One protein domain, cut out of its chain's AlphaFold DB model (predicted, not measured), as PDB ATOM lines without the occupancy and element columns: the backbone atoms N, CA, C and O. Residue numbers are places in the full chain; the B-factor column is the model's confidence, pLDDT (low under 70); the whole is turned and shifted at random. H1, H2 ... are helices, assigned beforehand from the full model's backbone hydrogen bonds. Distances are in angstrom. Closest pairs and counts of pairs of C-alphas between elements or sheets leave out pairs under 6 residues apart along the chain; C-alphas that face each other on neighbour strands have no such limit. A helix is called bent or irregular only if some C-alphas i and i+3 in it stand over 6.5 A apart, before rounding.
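AT A GLANCE: This is residues 2 to 49 and 59 to 70 of the 714 residues of an uncharacterized protein of Plasmodium ovale wallikeri (UniProt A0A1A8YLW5). One long helix, H2, makes the length of the domain, and two short helices sit over the same side of it: H1 beside its earlier part, H3 crossing its later part at a steep tilt. H1 and H3 are apart from each other, the chain folds back between H1 and H2, and residues 17 to 23, of which 18 to 23 belong to H2, stick out at one end. The printed part has 60 residues, with three named helices in the order H1, H2, H3 and no named strand; the class is all helix. The whole is loose, with a radius of gyration of the C-alphas of 14.9 A and spans of 46 by 21 by 20 A.

HOW THE PARTS SIT: H1, residues 2 to 13, touches no helix. It is near H2, residues 18 to 48: no pair of their C-alphas is within 8 A, but 8 pairs are within 10 A. The link from H1 to H2, residues 14 to 17, is tight. H2 has a kink of 33 degrees near residue 25. H2 is also irregular: C-alphas 19 and 22 are 8.3 A apart, and its line is a rough one. With residues 38 to 45 alone, H2 touches H3, residues 59 to 66. Their closest C-alphas are those of Trp 42 and Ala 63, 6.4 A apart. H2 and H3 run opposite ways at a steep tilt of 62 degrees. H1 and H3 are apart. In H1 and H3 every O i to N i+4 pair is within hydrogen-bond range, and in H2 25 of 27 are.

IN THESE COORDINATES: H1 runs from Phe 2, with its C-alpha at (233.011, 238.063, 170.680), to Ile 13, and measures 16.8 A from first to last C-alpha. H2 begins at Asn 18, with its C-alpha at (229.916, 258.255, 165.058), and ends at Asn 48, 45.7 A away from C-alpha to C-alpha. H3 runs from Asn 59 to Ser 66 over 10.6 A, and its last C-alpha is at (259.071, 240.959, 176.462).

THE WHOLE: The outline is a rod, and the two C-alphas farthest apart are those of Thr 19 and His 49, at 46.8 A. Residues 50 to 58 are cut out and not printed, and C-alphas 49 and 59 are 9.8 A apart across the cut. The link from H2 to H3 is the link across this cut. Residues 17 to 23, of which 18 to 23 belong to H2, stand free. The mean pLDDT of the printed part is 74.8. It is under 70 at 14 residues: 2 to 4, 17 to 24, 45, and 48 to 49.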
ATOM      1  N   PHE A   2     232.598 237.624 169.325       55.38
ATOM      2  CA  PHE A   2     233.011 238.063 170.680       55.38
ATOM      3  C   PHE A   2     233.966 239.278 170.727       55.38
ATOM      4  O   PHE A   2     233.781 240.188 171.531       55.38
ATOM      5  N   SER A   3     234.949 239.359 169.820       58.50
ATOM      6  CA  SER A   3     235.843 240.531 169.727       58.50
ATOM      7  C   SER A   3     235.118 241.810 169.293       58.50
ATOM      8  O   SER A   3     235.544 242.898 169.662       58.50
ATOM      9  N   PHE A   4     234.011 241.683 168.549       60.00
ATOM     10  CA  PHE A   4     233.190 242.816 168.110       60.00
ATOM     11  C   PHE A   4     232.406 243.404 169.288       60.00
ATOM     12  O   PHE A   4     232.413 244.612 169.495       60.00
ATOM     13  N   TYR A   5     231.842 242.535 170.131       77.00
ATOM     14  CA  TYR A   5     231.152 242.933 171.358       77.00
ATOM     15  C   TYR A   5     232.075 243.664 172.351       77.00
ATOM     16  O   TYR A   5     231.674 244.655 172.956       77.00
ATOM     17  N   LEU A   6     233.329 243.215 172.501       76.75
ATOM     18  CA  LEU A   6     234.299 243.863 173.394       76.75
ATOM     19  C   LEU A   6     234.772 245.228 172.880       76.75
ATOM     20  O   LEU A   6     234.910 246.147 173.683       76.75
ATOM     21  N   LEU A   7     234.996 245.370 171.568       77.19
ATOM     22  CA  LEU A   7     235.399 246.649 170.978       77.19
ATOM     23  C   LEU A   7     234.256 247.673 171.042       77.19
ATOM     24  O   LEU A   7     234.494 248.818 171.409       77.19
ATOM     25  N   ALA A   8     233.017 247.241 170.782       74.94
ATOM     26  CA  ALA A   8     231.827 248.083 170.905       74.94
ATOM     27  C   ALA A   8     231.593 248.538 172.355       74.94
ATOM     28  O   ALA A   8     231.347 249.715 172.600       74.94
ATOM     29  N   LYS A   9     231.764 247.643 173.342       81.25
ATOM     30  CA  LYS A   9     231.721 248.026 174.764       81.25
ATOM     31  C   LYS A   9     232.836 248.991 175.151       81.25
ATOM     32  O   LYS A   9     232.608 249.861 175.982       81.25
ATOM     33  N   TYR A  10     234.031 248.827 174.591       78.38
ATOM     34  CA  TYR A  10     235.149 249.725 174.865       78.38
ATOM     35  C   TYR A  10     234.907 251.121 174.277       78.38
ATOM     36  O   TYR A  10     235.079 252.102 174.992       78.38
ATOM     37  N   ALA A  11     234.430 251.204 173.030       79.75
ATOM     38  CA  ALA A  11     234.050 252.464 172.390       79.75
ATOM     39  C   ALA A  11     232.918 253.174 173.154       79.75
ATOM     40  O   ALA A  11     233.013 254.366 173.417       79.75
ATOM     41  N   HIS A  12     231.913 252.422 173.616       79.31
ATOM     42  CA  HIS A  12     230.815 252.955 174.427       79.31
ATOM     43  C   HIS A  12     231.270 253.465 175.809       79.31
ATOM     44  O   HIS A  12     230.696 254.409 176.336       79.31
ATOM     45  N   ILE A  13     232.282 252.854 176.436       82.94
ATOM     46  CA  ILE A  13     232.827 253.337 177.725       82.94
ATOM     47  C   ILE A  13     233.606 254.652 177.553       82.94
ATOM     48  O   ILE A  13     233.797 255.375 178.527       82.94
ATOM     49  N   HIS A  14     234.067 254.944 176.336       80.56
ATOM     50  CA  HIS A  14     234.934 256.078 176.028       80.56
ATOM     51  C   HIS A  14     234.257 257.182 175.198       80.56
ATOM     52  O   HIS A  14     234.965 258.090 174.781       80.56
ATOM     53  N   GLU A  15     232.932 257.121 174.999       78.62
ATOM     54  CA  GLU A  15     232.130 258.154 174.308       78.62
ATOM     55  C   GLU A  15     232.716 258.576 172.947       78.62
ATOM     56  O   GLU A  15     232.889 259.753 172.658       78.62
ATOM     57  N   PHE A  16     233.058 257.603 172.097       71.31
ATOM     58  CA  PHE A  16     233.464 257.906 170.720       71.31
ATOM     59  C   PHE A  16     232.244 258.241 169.850       71.31
ATOM     60  O   PHE A  16     231.362 257.395 169.679       71.31
ATOM     61  N   ASP A  17     232.227 259.442 169.268       64.62
ATOM     62  CA  ASP A  17     231.208 259.883 168.312       64.62
ATOM     63  C   ASP A  17     231.285 259.131 166.967       64.62
ATOM     64  O   ASP A  17     232.323 258.602 166.556       64.62
ATOM     65  N   ASN A  18     230.153 259.084 166.253       60.19
ATOM     66  CA  ASN A  18     229.916 258.255 165.058       60.19
ATOM     67  C   ASN A  18     230.797 258.567 163.825       60.19
ATOM     68  O   ASN A  18     230.691 257.872 162.811       60.19
ATOM     69  N   THR A  19     231.674 259.571 163.872       46.25
ATOM     70  CA  THR A  19     232.469 260.041 162.724       46.25
ATOM     71  C   THR A  19     233.760 259.250 162.464       46.25
ATOM     72  O   THR A  19     234.402 259.460 161.438       46.25
ATOM     73  N   GLU A  20     234.119 258.263 163.294       56.38
ATOM     74  CA  GLU A  20     235.396 257.529 163.173       56.38
ATOM     75  C   GLU A  20     235.266 256.022 162.866       56.38
ATOM     76  O   GLU A  20     236.098 255.193 163.253       56.38
ATOM     77  N   LYS A  21     234.247 255.624 162.097       61.59
ATOM     78  CA  LYS A  21     234.047 254.211 161.709       61.59
ATOM     79  C   LYS A  21     235.257 253.617 160.958       61.59
ATOM     80  O   LYS A  21     235.618 252.461 161.185       61.59
ATOM     81  N   ASN A  22     235.950 254.437 160.162       62.59
ATOM     82  CA  ASN A  22     237.154 254.045 159.415       62.59
ATOM     83  C   ASN A  22     238.402 253.889 160.307       62.59
ATOM     84  O   ASN A  22     239.267 253.055 160.024       62.59
ATOM     85  N   VAL A  23     238.496 254.639 161.411       67.50
ATOM     86  CA  VAL A  23     239.595 254.511 162.386       67.50
ATOM     87  C   VAL A  23     239.437 253.213 163.177       67.50
ATOM     88  O   VAL A  23     240.403 252.464 163.340       67.50
ATOM     89  N   LEU A  24     238.201 252.867 163.552       67.25
ATOM     90  CA  LEU A  24     237.889 251.600 164.215       67.25
ATOM     91  C   LEU A  24     238.239 250.379 163.351       67.25
ATOM     92  O   LEU A  24     238.727 249.382 163.884       67.25
ATOM     93  N   ASP A  25     238.037 250.430 162.032       70.50
ATOM     94  CA  ASP A  25     238.430 249.332 161.136       70.50
ATOM     95  C   ASP A  25     239.953 249.221 160.953       70.50
ATOM     96  O   ASP A  25     240.501 248.110 160.941       70.50
ATOM     97  N   ARG A  26     240.670 250.350 160.933       71.00
ATOM     98  CA  ARG A  26     242.142 250.359 160.936       71.00
ATOM     99  C   ARG A  26     242.703 249.776 162.237       71.00
ATOM    100  O   ARG A  26     243.584 248.911 162.196       71.00
ATOM    101  N   ASP A  27     242.132 250.142 163.380       74.62
ATOM    102  CA  ASP A  27     242.546 249.632 164.691       74.62
ATOM    103  C   ASP A  27     242.174 248.160 164.916       74.62
ATOM    104  O   ASP A  27     242.911 247.425 165.588       74.62
ATOM    105  N   LYS A  28     241.108 247.654 164.282       76.38
ATOM    106  CA  LYS A  28     240.813 246.208 164.230       76.38
ATOM    107  C   LYS A  28     241.938 245.428 163.551       76.38
ATOM    108  O   LYS A  28     242.341 244.373 164.044       76.38
ATOM    109  N   ASN A  29     242.479 245.935 162.447       77.25
ATOM    110  CA  ASN A  29     243.573 245.266 161.742       77.25
ATOM    111  C   ASN A  29     244.890 245.350 162.531       77.25
ATOM    112  O   ASN A  29     245.629 244.363 162.615       77.25
ATOM    113  N   VAL A  30     245.145 246.467 163.216       78.38
ATOM    114  CA  VAL A  30     246.306 246.625 164.110       78.38
ATOM    115  C   VAL A  30     246.208 245.717 165.346       78.38
ATOM    116  O   VAL A  30     247.198 245.113 165.764       78.38
ATOM    117  N   THR A  31     245.023 245.558 165.936       77.75
ATOM    118  CA  THR A  31     244.820 244.662 167.087       77.75
ATOM    119  C   THR A  31     244.900 243.190 166.685       77.75
ATOM    120  O   THR A  31     245.603 242.430 167.353       77.75
ATOM    121  N   LYS A  32     244.295 242.784 165.558       82.56
ATOM    122  CA  LYS A  32     244.434 241.421 165.011       82.56
ATOM    123  C   LYS A  32     245.893 241.065 164.720       82.56
ATOM    124  O   LYS A  32     246.349 239.996 165.121       82.56
ATOM    125  N   THR A  33     246.649 241.963 164.089       81.38
ATOM    126  CA  THR A  33     248.074 241.734 163.785       81.38
ATOM    127  C   THR A  33     248.937 241.675 165.047       81.38
ATOM    128  O   THR A  33     249.790 240.792 165.156       81.38
ATOM    129  N   LYS A  34     248.686 242.527 166.053       79.00
ATOM    130  CA  LYS A  34     249.376 242.465 167.358       79.00
ATOM    131  C   LYS A  34     249.067 241.174 168.122       79.00
ATOM    132  O   LYS A  34     249.987 240.561 168.667       79.00
ATOM    133  N   VAL A  35     247.811 240.722 168.122       81.00
ATOM    134  CA  VAL A  35     247.411 239.444 168.736       81.00
ATOM    135  C   VAL A  35     248.063 238.270 168.004       81.00
ATOM    136  O   VAL A  35     248.684 237.434 168.655       81.00
ATOM    137  N   ALA A  36     248.028 238.244 166.669       81.12
ATOM    138  CA  ALA A  36     248.668 237.200 165.866       81.12
ATOM    139  C   ALA A  36     250.194 237.153 166.068       81.12
ATOM    140  O   ALA A  36     250.775 236.073 166.174       81.12
ATOM    141  N   LYS A  37     250.857 238.312 166.188       82.75
ATOM    142  CA  LYS A  37     252.300 238.406 166.475       82.75
ATOM    143  C   LYS A  37     252.637 237.918 167.888       82.75
ATOM    144  O   LYS A  37     253.630 237.214 168.070       82.75
ATOM    145  N   SER A  38     251.798 238.238 168.874       75.75
ATOM    146  CA  SER A  38     251.939 237.732 170.246       75.75
ATOM    147  C   SER A  38     251.741 236.212 170.307       75.75
ATOM    148  O   SER A  38     252.540 235.520 170.935       75.75
ATOM    149  N   LEU A  39     250.764 235.677 169.564       78.12
ATOM    150  CA  LEU A  39     250.500 234.240 169.466       78.12
ATOM    151  C   LEU A  39     251.656 233.487 168.784       78.12
ATOM    152  O   LEU A  39     252.136 232.495 169.324       78.12
ATOM    153  N   LYS A  40     252.174 233.995 167.653       80.94
ATOM    154  CA  LYS A  40     253.339 233.414 166.955       80.94
ATOM    155  C   LYS A  40     254.591 233.410 167.834       80.94
ATOM    156  O   LYS A  40     255.319 232.420 167.863       80.94
ATOM    157  N   ASN A  41     254.838 234.482 168.588       76.19
ATOM    158  CA  ASN A  41     255.976 234.544 169.508       76.19
ATOM    159  C   ASN A  41     255.790 233.633 170.721       76.19
ATOM    160  O   ASN A  41     256.749 232.998 171.153       76.19
ATOM    161  N   TRP A  42     254.567 233.524 171.241       84.19
ATOM    162  CA  TRP A  42     254.239 232.552 172.278       84.19
ATOM    163  C   TRP A  42     254.478 231.122 171.788       84.19
ATOM    164  O   TRP A  42     255.140 230.355 172.478       84.19
ATOM    165  N   GLN A  43     254.057 230.796 170.566       76.25
ATOM    166  CA  GLN A  43     254.270 229.489 169.946       76.25
ATOM    167  C   GLN A  43     255.760 229.213 169.689       76.25
ATOM    168  O   GLN A  43     256.237 228.111 169.938       76.25
ATOM    169  N   LYS A  44     256.543 230.233 169.312       76.25
ATOM    170  CA  LYS A  44     258.009 230.144 169.193       76.25
ATOM    171  C   LYS A  44     258.693 229.927 170.550       76.25
ATOM    172  O   LYS A  44     259.604 229.110 170.653       76.25
ATOM    173  N   CYS A  45     258.237 230.603 171.608       67.31
ATOM    174  CA  CYS A  45     258.705 230.374 172.978       67.31
ATOM    175  C   CYS A  45     258.312 228.987 173.503       67.31
ATOM    176  O   CYS A  45     259.127 228.348 174.161       67.31
ATOM    177  N   ALA A  46     257.102 228.512 173.199       71.56
ATOM    178  CA  ALA A  46     256.628 227.183 173.571       71.56
ATOM    179  C   ALA A  46     257.429 226.081 172.854       71.56
ATOM    180  O   ALA A  46     257.878 225.138 173.500       71.56
ATOM    181  N   ASN A  47     257.709 226.249 171.559       75.12
ATOM    182  CA  ASN A  47     258.504 225.302 170.770       75.12
ATOM    183  C   ASN A  47     259.974 225.243 171.221       75.12
ATOM    184  O   ASN A  47     260.567 224.167 171.237       75.12
ATOM    185  N   ASN A  48     260.548 226.369 171.655       69.81
ATOM    186  CA  ASN A  48     261.899 226.407 172.226       69.81
ATOM    187  C   ASN A  48     261.975 225.821 173.650       69.81
ATOM    188  O   ASN A  48     263.058 225.471 174.113       69.81
ATOM    189  N   HIS A  49     260.840 225.697 174.341       60.88
ATOM    190  CA  HIS A  49     260.720 225.105 175.675       60.88
ATOM    191  C   HIS A  49     259.984 223.759 175.640       60.88
ATOM    192  O   HIS A  49     259.132 223.480 176.483       60.88
ATOM    193  N   ASN A  59     254.711 231.728 181.672       79.31
ATOM    194  CA  ASN A  59     255.236 231.829 180.307       79.31
ATOM    195  C   ASN A  59     254.459 232.868 179.491       79.31
ATOM    196  O   ASN A  59     255.050 233.663 178.763       79.31
ATOM    197  N   TYR A  60     253.138 232.928 179.684       78.94
ATOM    198  CA  TYR A  60     252.300 233.961 179.077       78.94
ATOM    199  C   TYR A  60     252.660 235.358 179.605       78.94
ATOM    200  O   TYR A  60     252.830 236.306 178.840       78.94
ATOM    201  N   THR A  61     252.873 235.484 180.919       80.31
ATOM    202  CA  THR A  61     253.307 236.755 181.514       80.31
ATOM    203  C   THR A  61     254.703 237.176 181.056       80.31
ATOM    204  O   THR A  61     254.903 238.359 180.787       80.31
ATOM    205  N   ALA A  62     255.642 236.241 180.880       75.69
ATOM    206  CA  ALA A  62     256.966 236.532 180.331       75.69
ATOM    207  C   ALA A  62     256.910 237.051 178.882       75.69
ATOM    208  O   ALA A  62     257.561 238.051 178.584       75.69
ATOM    209  N   ALA A  63     256.088 236.443 178.017       82.12
ATOM    210  CA  ALA A  63     255.919 236.880 176.627       82.12
ATOM    211  C   ALA A  63     255.314 238.295 176.521       82.12
ATOM    212  O   ALA A  63     255.731 239.111 175.700       82.12
ATOM    213  N   HIS A  64     254.364 238.631 177.397       85.00
ATOM    214  CA  HIS A  64     253.801 239.985 177.469       85.00
ATOM    215  C   HIS A  64     254.810 241.010 177.998       85.00
ATOM    216  O   HIS A  64     254.878 242.126 177.488       85.00
ATOM    217  N   ILE A  65     255.643 240.633 178.976       82.25
ATOM    218  CA  ILE A  65     256.715 241.503 179.482       82.25
ATOM    219  C   ILE A  65     257.781 241.751 178.405       82.25
ATOM    220  O   ILE A  65     258.259 242.879 178.301       82.25
ATOM    221  N   SER A  66     258.128 240.756 177.576       81.44
ATOM    222  CA  SER A  66     259.071 240.959 176.462       81.44
ATOM    223  C   SER A  66     258.546 241.913 175.384       81.44
ATOM    224  O   SER A  66     259.344 242.505 174.673       81.44
ATOM    225  N   HIS A  67     257.227 242.117 175.306       81.06
ATOM    226  CA  HIS A  67     256.589 243.122 174.442       81.06
ATOM    227  C   HIS A  67     256.270 244.437 175.174       81.06
ATOM    228  O   HIS A  67     255.467 245.237 174.700       81.06
ATOM    229  N   GLY A  68     256.868 244.673 176.346       81.75
ATOM    230  CA  GLY A  68     256.744 245.938 177.076       81.75
ATOM    231  C   GLY A  68     255.460 246.106 177.898       81.75
ATOM    232  O   GLY A  68     255.216 247.191 178.426       81.75
ATOM    233  N   ALA A  69     254.638 245.062 178.068       84.69
ATOM    234  CA  ALA A  69     253.405 245.166 178.847       84.69
ATOM    235  C   ALA A  69     253.691 245.343 180.352       84.69
ATOM    236  O   ALA A  69     254.280 244.482 181.016       84.69
ATOM    237  N   ASN A  70     253.222 246.456 180.927       89.19
ATOM    238  CA  ASN A  70     253.349 246.733 182.356       89.19
ATOM    239  C   ASN A  70     252.138 246.197 183.141       89.19
ATOM    240  O   ASN A  70     251.098 246.847 183.256       89.19
TER     241      ASN A  70